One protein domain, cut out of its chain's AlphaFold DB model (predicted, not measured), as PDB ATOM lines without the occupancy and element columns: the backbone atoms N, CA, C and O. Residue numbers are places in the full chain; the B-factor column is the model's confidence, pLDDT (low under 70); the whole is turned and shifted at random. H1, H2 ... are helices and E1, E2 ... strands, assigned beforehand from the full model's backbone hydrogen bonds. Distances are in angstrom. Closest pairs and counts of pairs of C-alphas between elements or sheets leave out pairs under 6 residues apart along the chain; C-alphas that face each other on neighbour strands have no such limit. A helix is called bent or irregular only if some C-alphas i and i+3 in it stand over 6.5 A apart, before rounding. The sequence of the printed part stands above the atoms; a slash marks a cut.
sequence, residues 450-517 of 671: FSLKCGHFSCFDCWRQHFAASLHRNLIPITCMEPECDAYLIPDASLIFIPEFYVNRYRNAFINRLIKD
ATOM      1  N   PHE A 450     254.693 188.696 174.823       82.12
ATOM      2  CA  PHE A 450     255.961 188.197 175.341       82.12
ATOM      3  C   PHE A 450     255.696 187.053 176.318       82.12
ATOM      4  O   PHE A 450     254.792 187.145 177.155       82.12
ATOM      5  N   SER A 451     256.501 185.997 176.226       82.81
ATOM      6  CA  SER A 451     256.506 184.881 177.168       82.81
ATOM      7  C   SER A 451     257.901 184.657 177.742       82.81
ATOM      8  O   SER A 451     258.926 184.911 177.107       82.81
ATOM      9  N   LEU A 452     257.938 184.194 178.992       81.00
ATOM     10  CA  LEU A 452     259.164 183.686 179.602       81.00
ATOM     11  C   LEU A 452     259.413 182.242 179.141       81.00
ATOM     12  O   LEU A 452     258.628 181.656 178.402       81.00
ATOM     13  N   LYS A 453     260.479 181.618 179.657       76.75
ATOM     14  CA  LYS A 453     260.797 180.201 179.401       76.75
ATOM     15  C   LYS A 453     259.673 179.222 179.781       76.75
ATOM     16  O   LYS A 453     259.711 178.082 179.339       76.75
ATOM     17  N   CYS A 454     258.702 179.651 180.591       80.12
ATOM     18  CA  CYS A 454     257.511 178.872 180.929       80.12
ATOM     19  C   CYS A 454     256.478 178.786 179.794       80.12
ATOM     20  O   CYS A 454     255.594 177.944 179.865       80.12
ATOM     21  N   GLY A 455     256.562 179.637 178.764       79.19
ATOM     22  CA  GLY A 455     255.615 179.640 177.647       79.19
ATOM     23  C   GLY A 455     254.288 180.364 177.910       79.19
ATOM     24  O   GLY A 455     253.471 180.442 177.002       79.19
ATOM     25  N   HIS A 456     254.070 180.943 179.097       82.25
ATOM     26  CA  HIS A 456     252.882 181.761 179.378       82.25
ATOM     27  C   HIS A 456     252.976 183.122 178.678       82.25
ATOM     28  O   HIS A 456     253.929 183.875 178.900       82.25
ATOM     29  N   PHE A 457     251.995 183.433 177.831       82.62
ATOM     30  CA  PHE A 457     251.970 184.654 177.028       82.62
ATOM     31  C   PHE A 457     251.195 185.776 177.714       82.62
ATOM     32  O   PHE A 457     250.113 185.590 178.271       82.62
ATOM     33  N   SER A 458     251.732 186.989 177.638       83.50
ATOM     34  CA  SER A 458     251.010 188.200 178.028       83.50
ATOM     35  C   SER A 458     251.391 189.363 177.119       83.50
ATOM     36  O   SER A 458     252.506 189.398 176.592       83.50
ATOM     37  N   CYS A 459     250.474 190.310 176.905       85.31
ATOM     38  CA  CYS A 459     250.745 191.467 176.058       85.31
ATOM     39  C   CYS A 459     251.767 192.410 176.714       85.31
ATOM     40  O   CYS A 459     251.992 192.384 177.932       85.31
ATOM     41  N   PHE A 460     252.407 193.255 175.904       85.44
ATOM     42  CA  PHE A 460     253.412 194.201 176.399       85.44
ATOM     43  C   PHE A 460     252.856 195.175 177.443       85.44
ATOM     44  O   PHE A 460     253.584 195.541 178.365       85.44
ATOM     45  N   ASP A 461     251.588 195.572 177.338       83.62
ATOM     46  CA  ASP A 461     250.981 196.505 178.288       83.62
ATOM     47  C   ASP A 461     250.787 195.868 179.668       83.62
ATOM     48  O   ASP A 461     251.154 196.476 180.677       83.62
ATOM     49  N   CYS A 462     250.339 194.611 179.729       85.06
ATOM     50  CA  CYS A 462     250.280 193.856 180.981       85.06
ATOM     51  C   CYS A 462     251.673 193.649 181.581       85.06
ATOM     52  O   CYS A 462     251.867 193.889 182.774       85.06
ATOM     53  N   TRP A 463     252.675 193.313 180.761       88.81
ATOM     54  CA  TRP A 463     254.061 193.218 181.222       88.81
ATOM     55  C   TRP A 463     254.599 194.549 181.763       88.81
ATOM     56  O   TRP A 463     255.284 194.555 182.785       88.81
ATOM     57  N   ARG A 464     254.277 195.681 181.129       88.44
ATOM     58  CA  ARG A 464     254.665 197.026 181.591       88.44
ATOM     59  C   ARG A 464     254.053 197.369 182.939       88.44
ATOM     60  O   ARG A 464     254.765 197.839 183.829       88.44
ATOM     61  N   GLN A 465     252.757 197.123 183.096       86.94
ATOM     62  CA  GLN A 465     252.045 197.383 184.345       86.94
ATOM     63  C   GLN A 465     252.559 196.481 185.469       86.94
ATOM     64  O   GLN A 465     252.886 196.976 186.550       86.94
ATOM     65  N   HIS A 466     252.726 195.184 185.196       88.56
ATOM     66  CA  HIS A 466     253.283 194.227 186.153       88.56
ATOM     67  C   HIS A 466     254.714 194.581 186.553       88.56
ATOM     68  O   HIS A 466     255.054 194.563 187.736       88.56
ATOM     69  N   PHE A 467     255.545 194.981 185.591       87.81
ATOM     70  CA  PHE A 467     256.914 195.419 185.841       87.81
ATOM     71  C   PHE A 467     256.960 196.648 186.759       87.81
ATOM     72  O   PHE A 467     257.701 196.664 187.746       87.81
ATOM     73  N   ALA A 468     256.142 197.664 186.470       81.44
ATOM     74  CA  ALA A 468     256.055 198.874 187.282       81.44
ATOM     75  C   ALA A 468     255.540 198.580 188.704       81.44
ATOM     76  O   ALA A 468     256.138 199.038 189.681       81.44
ATOM     77  N   ALA A 469     254.481 197.776 188.830       79.44
ATOM     78  CA  ALA A 469     253.906 197.388 190.116       79.44
ATOM     79  C   ALA A 469     254.886 196.552 190.955       79.44
ATOM     80  O   ALA A 469     255.058 196.813 192.148       79.44
ATOM     81  N   SER A 470     255.576 195.596 190.331       82.19
ATOM     82  CA  SER A 470     256.553 194.733 190.998       82.19
ATOM     83  C   SER A 470     257.768 195.523 191.484       82.19
ATOM     84  O   SER A 470     258.199 195.351 192.625       82.19
ATOM     85  N   LEU A 471     258.267 196.470 190.683       79.94
ATOM     86  CA  LEU A 471     259.320 197.389 191.121       79.94
ATOM     87  C   LEU A 471     258.876 198.300 192.267       79.94
ATOM     88  O   LEU A 471     259.648 198.508 193.201       79.94
ATOM     89  N   HIS A 472     257.658 198.843 192.215       72.62
ATOM     90  CA  HIS A 472     257.131 199.696 193.281       72.62
ATOM     91  C   HIS A 472     256.985 198.928 194.603       72.62
ATOM     92  O   HIS A 472     257.310 199.448 195.668       72.62
ATOM     93  N   ARG A 473     256.538 197.669 194.534       71.44
ATOM     94  CA  ARG A 473     256.368 196.778 195.692       71.44
ATOM     95  C   ARG A 473     257.664 196.075 196.126       71.44
ATOM     96  O   ARG A 473     257.630 195.291 197.066       71.44
ATOM     97  N   ASN A 474     258.796 196.340 195.466       74.00
ATOM     98  CA  ASN A 474     260.073 195.639 195.670       74.00
ATOM     99  C   ASN A 474     259.980 194.098 195.537       74.00
ATOM    100  O   ASN A 474     260.750 193.364 196.161       74.00
ATOM    101  N   LEU A 475     259.070 193.602 194.693       74.81
ATOM    102  CA  LEU A 475     258.928 192.185 194.348       74.81
ATOM    103  C   LEU A 475     259.948 191.827 193.262       74.81
ATOM    104  O   LEU A 475     259.701 191.944 192.065       74.81
ATOM    105  N   ILE A 476     261.148 191.474 193.710       78.50
ATOM    106  CA  ILE A 476     262.302 191.168 192.861       78.50
ATOM    107  C   ILE A 476     262.808 189.789 193.263       78.50
ATOM    108  O   ILE A 476     263.050 189.627 194.447       78.50
ATOM    109  N   PRO A 477     263.036 188.826 192.365       79.94
ATOM    110  CA  PRO A 477     262.875 188.930 190.921       79.94
ATOM    111  C   PRO A 477     261.399 189.079 190.522       79.94
ATOM    112  O   PRO A 477     260.514 188.619 191.236       79.94
ATOM    113  N   ILE A 478     261.140 189.758 189.402       83.50
ATOM    114  CA  ILE A 478     259.781 189.898 188.865       83.50
ATOM    115  C   ILE A 478     259.389 188.543 188.277       83.50
ATOM    116  O   ILE A 478     260.042 188.081 187.343       83.50
ATOM    117  N   THR A 479     258.369 187.900 188.831       88.06
ATOM    118  CA  THR A 479     257.904 186.574 188.404       88.06
ATOM    119  C   THR A 479     256.897 186.664 187.260       88.06
ATOM    120  O   THR A 479     256.391 187.743 186.933       88.06
ATOM    121  N   CYS A 480     256.624 185.523 186.636       87.44
ATOM    122  CA  CYS A 480     255.539 185.338 185.685       87.44
ATOM    123  C   CYS A 480     254.202 185.808 186.287       87.44
ATOM    124  O   CYS A 480     253.991 185.706 187.493       87.44
ATOM    125  N   MET A 481     253.321 186.351 185.443       87.62
ATOM    126  CA  MET A 481     251.979 186.787 185.857       87.62
ATOM    127  C   MET A 481     251.010 185.614 186.044       87.62
ATOM    128  O   MET A 481     250.003 185.771 186.725       87.62
ATOM    129  N   GLU A 482     251.318 184.458 185.453       84.50
ATOM    130  CA  GLU A 482     250.548 183.232 185.658       84.50
ATOM    131  C   GLU A 482     250.688 182.754 187.117       84.50
ATOM    132  O   GLU A 482     251.823 182.666 187.611       84.50
ATOM    133  N   PRO A 483     249.575 182.438 187.809       80.62
ATOM    134  CA  PRO A 483     249.610 181.856 189.146       80.62
ATOM    135  C   PRO A 483     250.470 180.588 189.177       80.62
ATOM    136  O   PRO A 483     250.521 179.844 188.204       80.62
ATOM    137  N   GLU A 484     251.152 180.341 190.298       83.62
ATOM    138  CA  GLU A 484     251.957 179.121 190.524       83.62
ATOM    139  C   GLU A 484     253.153 178.932 189.563       83.62
ATOM    140  O   GLU A 484     253.785 177.877 189.543       83.62
ATOM    141  N   CYS A 485     253.519 179.958 188.783       82.38
ATOM    142  CA  CYS A 485     254.672 179.909 187.892       82.38
ATOM    143  C   CYS A 485     255.907 180.609 188.488       82.38
ATOM    144  O   CYS A 485     255.962 181.835 188.588       82.38
ATOM    145  N   ASP A 486     256.959 179.833 188.764       80.19
ATOM    146  CA  ASP A 486     258.224 180.327 189.340       80.19
ATOM    147  C   ASP A 486     259.202 180.929 188.313       80.19
ATOM    148  O   ASP A 486     260.322 181.337 188.643       80.19
ATOM    149  N   ALA A 487     258.815 180.991 187.035       78.00
ATOM    150  CA  ALA A 487     259.640 181.635 186.023       78.00
ATOM    151  C   ALA A 487     259.759 183.135 186.318       78.00
ATOM    152  O   ALA A 487     258.778 183.794 186.655       78.00
ATOM    153  N   TYR A 488     260.953 183.697 186.142       83.44
ATOM    154  CA  TYR A 488     261.204 185.111 186.394       83.44
ATOM    155  C   TYR A 488     261.741 185.847 185.171       83.44
ATOM    156  O   TYR A 488     262.404 185.290 184.293       83.44
ATOM    157  N   LEU A 489     261.455 187.144 185.137       81.50
ATOM    158  CA  LEU A 489     261.871 188.062 184.096       81.50
ATOM    159  C   LEU A 489     263.331 188.466 184.301       81.50
ATOM    160  O   LEU A 489     263.686 189.150 185.265       81.50
ATOM    161  N   ILE A 490     264.177 188.070 183.353       80.94
ATOM    162  CA  ILE A 490     265.566 188.525 183.272       80.94
ATOM    163  C   ILE A 490     265.561 190.020 182.910       80.94
ATOM    164  O   ILE A 490     264.849 190.401 181.977       80.94
ATOM    165  N   PRO A 491     266.351 190.878 183.587       74.75
ATOM    166  CA  PRO A 491     266.342 192.314 183.321       74.75
ATOM    167  C   PRO A 491     266.526 192.679 181.845       74.75
ATOM    168  O   PRO A 491     265.807 193.526 181.333       74.75
ATOM    169  N   ASP A 492     267.411 192.003 181.119       71.56
ATOM    170  CA  ASP A 492     267.658 192.338 179.713       71.56
ATOM    171  C   ASP A 492     266.506 191.934 178.791       71.56
ATOM    172  O   ASP A 492     266.210 192.651 177.840       71.56
ATOM    173  N   ALA A 493     265.785 190.856 179.115       74.50
ATOM    174  CA  ALA A 493     264.579 190.476 178.384       74.50
ATOM    175  C   ALA A 493     263.479 191.542 178.520       74.50
ATOM    176  O   ALA A 493     262.696 191.750 177.597       74.50
ATOM    177  N   SER A 494     263.469 192.288 179.631       79.56
ATOM    178  CA  SER A 494     262.531 193.398 179.808       79.56
ATOM    179  C   SER A 494     262.799 194.584 178.874       79.56
ATOM    180  O   SER A 494     261.871 195.341 178.619       79.56
ATOM    181  N   LEU A 495     263.995 194.722 178.273       76.06
ATOM    182  CA  LEU A 495     264.290 195.796 177.304       76.06
ATOM    183  C   LEU A 495     263.416 195.742 176.045       76.06
ATOM    184  O   LEU A 495     263.289 196.748 175.350       76.06
ATOM    185  N   ILE A 496     262.817 194.585 175.753       77.44
ATOM    186  CA  ILE A 496     261.907 194.403 174.616       77.44
ATOM    187  C   ILE A 496     260.684 195.319 174.757       77.44
ATOM    188  O   ILE A 496     260.208 195.877 173.771       77.44
ATOM    189  N   PHE A 497     260.195 195.509 175.986       79.94
ATOM    190  CA  PHE A 497     258.974 196.263 176.264       79.94
ATOM    191  C   PHE A 497     259.156 197.393 177.293       79.94
ATOM    192  O   PHE A 497     258.253 198.219 177.418       79.94
ATOM    193  N   ILE A 498     260.300 197.503 177.978       79.00
ATOM    194  CA  ILE A 498     260.612 198.521 178.998       79.00
ATOM    195  C   ILE A 498     261.806 199.395 178.567       79.00
ATOM    196  O   ILE A 498     262.845 198.864 178.175       79.00
ATOM    197  N   PRO A 499     261.739 200.734 178.721       76.94
ATOM    198  CA  PRO A 499     262.883 201.615 178.483       76.94
ATOM    199  C   PRO A 499     264.083 201.327 179.401       76.94
ATOM    200  O   PRO A 499     263.930 201.086 180.601       76.94
ATOM    201  N   GLU A 500     265.297 201.468 178.863       69.56
ATOM    202  CA  GLU A 500     266.562 201.113 179.528       69.56
ATOM    203  C   GLU A 500     266.743 201.734 180.926       69.56
ATOM    204  O   GLU A 500     267.269 201.089 181.834       69.56
ATOM    205  N   PHE A 501     266.266 202.964 181.137       71.94
ATOM    206  CA  PHE A 501     266.337 203.636 182.437       71.94
ATOM    207  C   PHE A 501     265.663 202.828 183.562       71.94
ATOM    208  O   PHE A 501     266.244 202.644 184.636       71.94
ATOM    209  N   TYR A 502     264.465 202.293 183.312       72.38
ATOM    210  CA  TYR A 502     263.725 201.493 184.290       72.38
ATOM    211  C   TYR A 502     264.320 200.093 184.447       72.38
ATOM    212  O   TYR A 502     264.389 199.571 185.563       72.38
ATOM    213  N   VAL A 503     264.841 199.521 183.359       74.44
ATOM    214  CA  VAL A 503     265.581 198.255 183.407       74.44
ATOM    215  C   VAL A 503     266.835 198.386 184.267       74.44
ATOM    216  O   VAL A 503     267.104 197.508 185.079       74.44
ATOM    217  N   ASN A 504     267.568 199.500 184.192       70.00
ATOM    218  CA  ASN A 504     268.727 199.748 185.055       70.00
ATOM    219  C   ASN A 504     268.359 199.793 186.545       70.00
ATOM    220  O   ASN A 504     269.108 199.286 187.385       70.00
ATOM    221  N   ARG A 505     267.188 200.342 186.889       70.88
ATOM    222  CA  ARG A 505     266.670 200.297 188.264       70.88
ATOM    223  C   ARG A 505     266.384 198.859 188.704       70.88
ATOM    224  O   ARG A 505     266.788 198.483 189.803       70.88
ATOM    225  N   TYR A 506     265.757 198.059 187.840       77.44
ATOM    226  CA  TYR A 506     265.520 196.638 188.098       77.44
ATOM    227  C   TYR A 506     266.823 195.841 188.229       77.44
ATOM    228  O   TYR A 506     266.987 195.122 189.210       77.44
ATOM    229  N   ARG A 507     267.796 196.045 187.330       71.31
ATOM    230  CA  ARG A 507     269.139 195.436 187.384       71.31
ATOM    231  C   ARG A 507     269.819 195.690 188.724       71.31
ATOM    232  O   ARG A 507     270.267 194.747 189.367       71.31
ATOM    233  N   ASN A 508     269.866 196.946 189.170       69.00
ATOM    234  CA  ASN A 508     270.503 197.298 190.439       69.00
ATOM    235  C   ASN A 508     269.811 196.627 191.628       69.00
ATOM    236  O   ASN A 508     270.473 196.125 192.531       69.00
ATOM    237  N   ALA A 509     268.482 196.597 191.629       68.44
ATOM    238  CA  ALA A 509     267.728 196.000 192.716       68.44
ATOM    239  C   ALA A 509     267.800 194.456 192.709       68.44
ATOM    240  O   ALA A 509     267.872 193.846 193.775       68.44
ATOM    241  N   PHE A 510     267.904 193.832 191.531       71.75
ATOM    242  CA  PHE A 510     268.192 192.405 191.353       71.75
ATOM    243  C   PHE A 510     269.592 192.045 191.873       71.75
ATOM    244  O   PHE A 510     269.735 191.135 192.686       71.75
ATOM    245  N   ILE A 511     270.616 192.821 191.502       65.94
ATOM    246  CA  ILE A 511     271.994 192.665 191.998       65.94
ATOM    247  C   ILE A 511     272.057 192.829 193.521       65.94
ATOM    248  O   ILE A 511     272.657 192.005 194.203       65.94
ATOM    249  N   ASN A 512     271.400 193.851 194.072       65.69
ATOM    250  CA  ASN A 512     271.358 194.070 195.518       65.69
ATOM    251  C   ASN A 512     270.697 192.907 196.269       65.69
ATOM    252  O   ASN A 512     271.030 192.681 197.429       65.69
ATOM    253  N   ARG A 513     269.765 192.179 195.636       67.75
ATOM    254  CA  ARG A 513     269.174 190.968 196.215       67.75
ATOM    255  C   ARG A 513     270.153 189.795 196.184       67.75
ATOM    256  O   ARG A 513     270.246 189.110 197.191       67.75
ATOM    257  N   LEU A 514     270.915 189.623 195.101       63.44
ATOM    258  CA  LEU A 514     271.951 188.584 194.996       63.44
ATOM    259  C   LEU A 514     273.118 188.802 195.972       63.44
ATOM    260  O   LEU A 514     273.626 187.851 196.545       63.44
ATOM    261  N   ILE A 515     273.527 190.055 196.207       62.78
ATOM    262  CA  ILE A 515     274.619 190.390 197.146       62.78
ATOM    263  C   ILE A 515     274.223 190.130 198.614       62.78
ATOM    264  O   ILE A 515     275.083 190.114 199.492       62.78
ATOM    265  N   LYS A 516     272.934 189.915 198.923       61.59
ATOM    266  CA  LYS A 516     272.539 189.482 200.275       61.59
ATOM    267  C   LYS A 516     273.041 188.077 200.602       61.59
ATOM    268  O   LYS A 516     273.149 187.760 201.785       61.59
ATOM    269  N   ASP A 517     273.359 187.265 199.595       64.19
ATOM    270  CA  ASP A 517     273.951 185.955 199.819       64.19
ATOM    271  C   ASP A 517     275.421 186.121 200.234       64.19
ATOM    272  O   ASP A 517     276.203 186.730 199.503       64.19
TER     273      ASP A 517
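Overview. This is residues 450 to 517 of the 671 residues of the protein "RBR-type E3 ubiquitin transferase" of Steinernema carpocapsae (UniProt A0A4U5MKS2). Two longer helices, H1 and H3, splay from each other at a steep angle and come close where H1 ends, while a long looping link, residues 473 to 492, folds back from H1 to the short helix H2 near the beginning of H3. Before H1 the printed part makes a small turn, in which residues 450 to 451 pair antiparallel with residues 457 to 458 of the short strand E1. The printed part has 68 residues, with E1, H1, H2 and H3 in that order, and is mostly helix. It is compact, with a radius of gyration of the C-alphas of 11.4 A and spans of 30 by 26 by 19 A.

Along the chain. E1, residues 457 to 459, begins at C-alpha 457 (251.970, 184.654, 177.028). H1, residues 460 to 472, is 18.1 A long and begins at C-alpha 460 (253.412, 194.201, 176.399). H2 is residues 493 to 496, neither bent nor irregular, but only just: C-alphas 493 and 496 are 6.1 A apart. H3, residues 500 to 514, is 20.6 A long and ends at C-alpha 514 (271.951, 188.584, 194.996).

Arrangement. E1 pairs with no named strand and meets H1 only through their link. H1 and H3 are close but not clearly touching, the closest C-alphas being those of Leu 471 and Tyr 506, 6.9 A apart. They run the same way at a steep tilt of 49 degrees. H1 and H2 are near each other, with 5 pairs of C-alphas within 10 A. H2 and H3 are close but not clearly touching, with the closest C-alphas, those of Leu 495 and Val 503, 6.7 A apart. E1 is apart from H2 and H3. Every O i to N i+4 pair is within hydrogen-bond range in H1 and H3; H2 is too short for such a pair.

Size, cuts and confidence. The C-alphas farthest apart, those of Cys 459 and Asp 517, are 33.7 A apart. The printed part has no cut. The link from H1 to H2 is long. The mean pLDDT of the printed part is 77.9; residue 500, residues 508 to 509 and residues 511 to 517 are under 70.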